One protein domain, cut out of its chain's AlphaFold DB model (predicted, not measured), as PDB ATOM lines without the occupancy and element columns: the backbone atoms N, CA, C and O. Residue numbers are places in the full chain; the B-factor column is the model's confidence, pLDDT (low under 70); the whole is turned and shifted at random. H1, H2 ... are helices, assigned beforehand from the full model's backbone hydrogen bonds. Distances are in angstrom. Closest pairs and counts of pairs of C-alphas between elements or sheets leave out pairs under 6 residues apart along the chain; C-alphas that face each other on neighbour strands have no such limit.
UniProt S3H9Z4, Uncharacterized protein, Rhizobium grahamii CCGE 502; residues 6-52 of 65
ATOM      1  N   GLN A   6     152.092 109.969 174.490       77.44
ATOM      2  CA  GLN A   6     152.298 111.195 175.274       77.44
ATOM      3  C   GLN A   6     153.776 111.597 175.430       77.44
ATOM      4  O   GLN A   6     154.087 112.769 175.607       77.44
ATOM      5  N   GLU A   7     154.710 110.651 175.307       81.44
ATOM      6  CA  GLU A   7     156.151 110.923 175.379       81.44
ATOM      7  C   GLU A   7     156.742 111.312 174.014       81.44
ATOM      8  O   GLU A   7     157.897 111.740 173.918       81.44
ATOM      9  N   THR A   8     155.957 111.193 172.938       85.62
ATOM     10  CA  THR A   8     156.370 111.630 171.602       85.62
ATOM     11  C   THR A   8     156.301 113.152 171.475       85.62
ATOM     12  O   THR A   8     155.515 113.819 172.147       85.62
ATOM     13  N   ALA A   9     157.102 113.723 170.568       88.12
ATOM     14  CA  ALA A   9     157.015 115.150 170.250       88.12
ATOM     15  C   ALA A   9     155.597 115.536 169.798       88.12
ATOM     16  O   ALA A   9     155.076 116.547 170.243       88.12
ATOM     17  N   LEU A  10     154.950 114.675 169.005       88.69
ATOM     18  CA  LEU A  10     153.578 114.883 168.558       88.69
ATOM     19  C   LEU A  10     152.578 114.848 169.720       88.69
ATOM     20  O   LEU A  10     151.714 115.711 169.794       88.69
ATOM     21  N   GLY A  11     152.709 113.898 170.649       90.62
ATOM     22  CA  GLY A  11     151.878 113.847 171.855       90.62
ATOM     23  C   GLY A  11     151.937 115.143 172.662       90.62
ATOM     24  O   GLY A  11     150.893 115.652 173.061       90.62
ATOM     25  N   ARG A  12     153.132 115.734 172.800       92.38
ATOM     26  CA  ARG A  12     153.307 117.034 173.465       92.38
ATOM     27  C   ARG A  12     152.629 118.190 172.727       92.38
ATOM     28  O   ARG A  12     152.056 119.051 173.383       92.38
ATOM     29  N   GLU A  13     152.648 118.200 171.393       93.94
ATOM     30  CA  GLU A  13     151.905 119.192 170.595       93.94
ATOM     31  C   GLU A  13     150.385 119.045 170.785       93.94
ATOM     32  O   GLU A  13     149.674 120.036 170.934       93.94
ATOM     33  N   PHE A  14     149.876 117.809 170.855       94.69
ATOM     34  CA  PHE A  14     148.468 117.559 171.179       94.69
ATOM     35  C   PHE A  14     148.107 118.051 172.590       94.69
ATOM     36  O   PHE A  14     147.032 118.615 172.784       94.69
ATOM     37  N   ASP A  15     148.983 117.867 173.576       93.31
ATOM     38  CA  ASP A  15     148.758 118.391 174.927       93.31
ATOM     39  C   ASP A  15     148.786 119.929 174.957       93.31
ATOM     40  O   ASP A  15     147.946 120.547 175.609       93.31
ATOM     41  N   ALA A  16     149.700 120.565 174.215       94.94
ATOM     42  CA  ALA A  16     149.753 122.020 174.087       94.94
ATOM     43  C   ALA A  16     148.466 122.582 173.464       94.94
ATOM     44  O   ALA A  16     147.857 123.488 174.031       94.94
ATOM     45  N   PHE A  17     147.991 121.983 172.368       94.81
ATOM     46  CA  PHE A  17     146.732 122.382 171.742       94.81
ATOM     47  C   PHE A  17     145.528 122.168 172.665       94.81
ATOM     48  O   PHE A  17     144.643 123.014 172.716       94.81
ATOM     49  N   ALA A  18     145.491 121.071 173.430       93.69
ATOM     50  CA  ALA A  18     144.429 120.840 174.409       93.69
ATOM     51  C   ALA A  18     144.376 121.956 175.465       93.69
ATOM     52  O   ALA A  18     143.292 122.404 175.836       93.69
ATOM     53  N   ASN A  19     145.543 122.432 175.912       95.25
ATOM     54  CA  ASN A  19     145.632 123.543 176.853       95.25
ATOM     55  C   ASN A  19     145.141 124.854 176.232       95.25
ATOM     56  O   ASN A  19     144.417 125.589 176.892       95.25
ATOM     57  N   GLU A  20     145.496 125.143 174.979       95.38
ATOM     58  CA  GLU A  20     145.000 126.331 174.270       95.38
ATOM     59  C   GLU A  20     143.487 126.269 174.039       95.38
ATOM     60  O   GLU A  20     142.785 127.261 174.239       95.38
ATOM     61  N   LEU A  21     142.970 125.095 173.678       93.06
ATOM     62  CA  LEU A  21     141.549 124.870 173.450       93.06
ATOM     63  C   LEU A  21     140.729 125.101 174.725       93.06
ATOM     64  O   LEU A  21     139.683 125.741 174.669       93.06
ATOM     65  N   ALA A  22     141.248 124.674 175.879       90.88
ATOM     66  CA  ALA A  22     140.614 124.874 177.182       90.88
ATOM     67  C   ALA A  22     140.522 126.352 177.618       90.88
ATOM     68  O   ALA A  22     139.787 126.668 178.553       90.88
ATOM     69  N   LEU A  23     141.260 127.263 176.968       95.44
ATOM     70  CA  LEU A  23     141.175 128.707 177.221       95.44
ATOM     71  C   LEU A  23     140.042 129.383 176.438       95.44
ATOM     72  O   LEU A  23     139.731 130.548 176.703       95.44
ATOM     73  N   LEU A  24     139.440 128.695 175.464       94.00
ATOM     74  CA  LEU A  24     138.355 129.257 174.674       94.00
ATOM     75  C   LEU A  24     137.065 129.365 175.504       94.00
ATOM     76  O   LEU A  24     136.788 128.524 176.360       94.00
ATOM     77  N   PRO A  25     136.239 130.395 175.252       94.06
ATOM     78  CA  PRO A  25     134.948 130.516 175.912       94.06
ATOM     79  C   PRO A  25     134.050 129.337 175.532       94.06
ATOM     80  O   PRO A  25     133.923 128.999 174.356       94.06
ATOM     81  N   SER A  26     133.387 128.740 176.521       91.44
ATOM     82  CA  SER A  26     132.494 127.609 176.283       91.44
ATOM     83  C   SER A  26     131.353 128.000 175.344       91.44
ATOM     84  O   SER A  26     130.560 128.899 175.629       91.44
ATOM     85  N   SER A  27     131.258 127.293 174.224       95.38
ATOM     86  CA  SER A  27     130.175 127.394 173.254       95.38
ATOM     87  C   SER A  27     129.941 126.020 172.616       95.38
ATOM     88  O   SER A  27     130.841 125.178 172.650       95.38
ATOM     89  N   PRO A  28     128.768 125.773 172.005       94.44
ATOM     90  CA  PRO A  28     128.516 124.528 171.279       94.44
ATOM     91  C   PRO A  28     129.584 124.226 170.216       94.44
ATOM     92  O   PRO A  28     129.989 123.076 170.062       94.44
ATOM     93  N   ASP A  29     130.085 125.261 169.537       94.56
ATOM     94  CA  ASP A  29     131.126 125.130 168.514       94.56
ATOM     95  C   ASP A  29     132.474 124.715 169.115       94.56
ATOM     96  O   ASP A  29     133.161 123.852 168.565       94.56
ATOM     97  N   VAL A  30     132.839 125.285 170.270       93.69
ATOM     98  CA  VAL A  30     134.063 124.916 170.999       93.69
ATOM     99  C   VAL A  30     133.956 123.487 171.525       93.69
ATOM    100  O   VAL A  30     134.881 122.705 171.334       93.69
ATOM    101  N   THR A  31     132.807 123.084 172.069       92.88
ATOM    102  CA  THR A  31     132.578 121.693 172.494       92.88
ATOM    103  C   THR A  31     132.647 120.715 171.317       92.88
ATOM    104  O   THR A  31     133.238 119.641 171.429       92.88
ATOM    105  N   ALA A  32     132.092 121.066 170.154       94.56
ATOM    106  CA  ALA A  32     132.222 120.241 168.954       94.56
ATOM    107  C   ALA A  32     133.688 120.119 168.502       94.56
ATOM    108  O   ALA A  32     134.121 119.043 168.079       94.56
ATOM    109  N   LEU A  33     134.465 121.199 168.614       94.25
ATOM    110  CA  LEU A  33     135.895 121.205 168.320       94.25
ATOM    111  C   LEU A  33     136.688 120.323 169.298       94.25
ATOM    112  O   LEU A  33     137.506 119.524 168.847       94.25
ATOM    113  N   GLU A  34     136.403 120.393 170.600       93.75
ATOM    114  CA  GLU A  34     136.984 119.520 171.634       93.75
ATOM    115  C   GLU A  34     136.734 118.040 171.340       93.75
ATOM    116  O   GLU A  34     137.663 117.231 171.374       93.75
ATOM    117  N   LEU A  35     135.500 117.684 170.976       93.88
ATOM    118  CA  LEU A  35     135.141 116.309 170.626       93.88
ATOM    119  C   LEU A  35     135.887 115.824 169.378       93.88
ATOM    120  O   LEU A  35     136.455 114.730 169.376       93.88
ATOM    121  N   ARG A  36     135.927 116.641 168.317       94.44
ATOM    122  CA  ARG A  36     136.671 116.323 167.085       94.44
ATOM    123  C   ARG A  36     138.164 116.155 167.366       94.44
ATOM    124  O   ARG A  36     138.786 115.230 166.845       94.44
ATOM    125  N   PHE A  37     138.725 117.014 168.212       94.94
ATOM    126  CA  PHE A  37     140.123 116.950 168.613       94.94
ATOM    127  C   PHE A  37     140.439 115.685 169.426       94.94
ATOM    128  O   PHE A  37     141.422 115.003 169.133       94.94
ATOM    129  N   ALA A  38     139.587 115.313 170.385       91.50
ATOM    130  CA  ALA A  38     139.746 114.090 171.171       91.50
ATOM    131  C   ALA A  38     139.740 112.829 170.288       91.50
ATOM    132  O   ALA A  38     140.605 111.963 170.432       91.50
ATOM    133  N   LEU A  39     138.821 112.755 169.317       92.94
ATOM    134  CA  LEU A  39     138.768 111.654 168.348       92.94
ATOM    135  C   LEU A  39     140.035 111.584 167.484       92.94
ATOM    136  O   LEU A  39     140.562 110.496 167.245       92.94
ATOM    137  N   LEU A  40     140.539 112.735 167.030       93.38
ATOM    138  CA  LEU A  40     141.775 112.808 166.253       93.38
ATOM    139  C   LEU A  40     142.982 112.324 167.067       93.38
ATOM    140  O   LEU A  40     143.794 111.554 166.553       93.38
ATOM    141  N   ARG A  41     143.091 112.744 168.333       91.38
ATOM    142  CA  ARG A  41     144.168 112.326 169.239       91.38
ATOM    143  C   ARG A  41     144.216 110.806 169.383       91.38
ATOM    144  O   ARG A  41     145.284 110.218 169.226       91.38
ATOM    145  N   GLU A  42     143.070 110.174 169.623       88.50
ATOM    146  CA  GLU A  42     142.986 108.716 169.752       88.50
ATOM    147  C   GLU A  42     143.315 107.994 168.446       88.50
ATOM    148  O   GLU A  42     144.116 107.060 168.432       88.50
ATOM    149  N   ALA A  43     142.783 108.467 167.317       88.12
ATOM    150  CA  ALA A  43     143.109 107.920 166.002       88.12
ATOM    151  C   ALA A  43     144.624 107.918 165.725       88.12
ATOM    152  O   ALA A  43     145.171 106.936 165.215       88.12
ATOM    153  N   VAL A  44     145.310 109.009 166.077       88.81
ATOM    154  CA  VAL A  44     146.763 109.139 165.926       88.81
ATOM    155  C   VAL A  44     147.505 108.217 166.896       88.81
ATOM    156  O   VAL A  44     148.441 107.533 166.476       88.81
ATOM    157  N   ALA A  45     147.085 108.153 168.161       85.75
ATOM    158  CA  ALA A  45     147.694 107.279 169.161       85.75
ATOM    159  C   ALA A  45     147.610 105.800 168.746       85.75
ATOM    160  O   ALA A  45     148.626 105.102 168.746       85.75
ATOM    161  N   VAL A  46     146.434 105.351 168.295       85.19
ATOM    162  CA  VAL A  46     146.207 103.998 167.762       85.19
ATOM    163  C   VAL A  46     147.085 103.736 166.538       85.19
ATOM    164  O   VAL A  46     147.763 102.712 166.466       85.19
ATOM    165  N   ARG A  47     147.147 104.681 165.590       82.06
ATOM    166  CA  ARG A  47     147.959 104.547 164.370       82.06
ATOM    167  C   ARG A  47     149.457 104.417 164.651       82.06
ATOM    168  O   ARG A  47     150.159 103.742 163.896       82.06
ATOM    169  N   LEU A  48     149.954 105.098 165.680       81.00
ATOM    170  CA  LEU A  48     151.358 105.033 166.086       81.00
ATOM    171  C   LEU A  48     151.669 103.769 166.896       81.00
ATOM    172  O   LEU A  48     152.782 103.254 166.793       81.00
ATOM    173  N   ALA A  49     150.703 103.259 167.665       76.56
ATOM    174  CA  ALA A  49     150.827 102.002 168.400       76.56
ATOM    175  C   ALA A  49     150.797 100.774 167.472       76.56
ATOM    176  O   ALA A  49     151.535  99.815 167.693       76.56
ATOM    177  N   GLU A  50     150.001 100.820 166.401       72.00
ATOM    178  CA  GLU A  50     149.898  99.756 165.404       72.00
ATOM    179  C   GLU A  50     150.231 100.287 164.000       72.00
ATOM    180  O   GLU A  50     149.385 100.893 163.334       72.00
ATOM    181  N   PRO A  51     151.438 100.013 163.463       60.53
ATOM    182  CA  PRO A  51     151.826 100.445 162.121       60.53
ATOM    183  C   PRO A  51     150.977  99.865 160.962       60.53
ATOM    184  O   PRO A  51     151.279 100.158 159.803       60.53
ATOM    185  N   GLY A  52     149.903  99.119 161.242       60.81
ATOM    186  CA  GLY A  52     148.929  98.596 160.281       60.81
ATOM    187  C   GLY A  52     147.887  99.616 159.791       60.81
ATOM    188  O   GLY A  52     147.717 100.707 160.330       60.81
TER     189      GLY A  52
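Overview. This is residues 6 to 52 of the 65 residues of an uncharacterized protein of Rhizobium grahamii CCGE 502 (UniProt S3H9Z4). Two helices lie side by side as a helical hairpin, the shorter H1 running out and the longer H2 folding back nearly antiparallel to it. Residues 23 to 29, at the turn, stick out free, and H2 makes the longest axis. The printed part has 47 residues with two named helices, H1 then H2, and no named strand; the class is all helix. It is loose, with a radius of gyration of the C-alphas of 12.0 A, and spans 37 by 18 by 8 A.

Arrangement. Start with H1, residues 9 to 21, and cross the short link of 6 residues to H2, residues 28 to 49. The two only just touch, with 3 pairs of C-alphas within 8 A; look at the closest, those of Phe 14 and Arg 41, 7.0 A apart. This hairpin runs opposite ways at a shallow tilt of 10 degrees. In H1 and H2 every O i to N i+4 pair is within hydrogen-bond range.

Along the chain. Find C-alpha 9 at (157.015, 115.150, 170.250); from there H1 runs 18.5 A to C-alpha 21. Find C-alpha 28 at (128.516, 124.528, 171.279); H2 runs 31.8 A to C-alpha 49 at (150.827, 102.002, 168.400).

Size, cuts and confidence. The C-alphas farthest apart are those of Pro 25 and Gly 52, 38.2 A. The printed part has no cut, and its one link between helices is short. The mean pLDDT of the printed part is 89.2; look for values under 70 at residues 51 to 52.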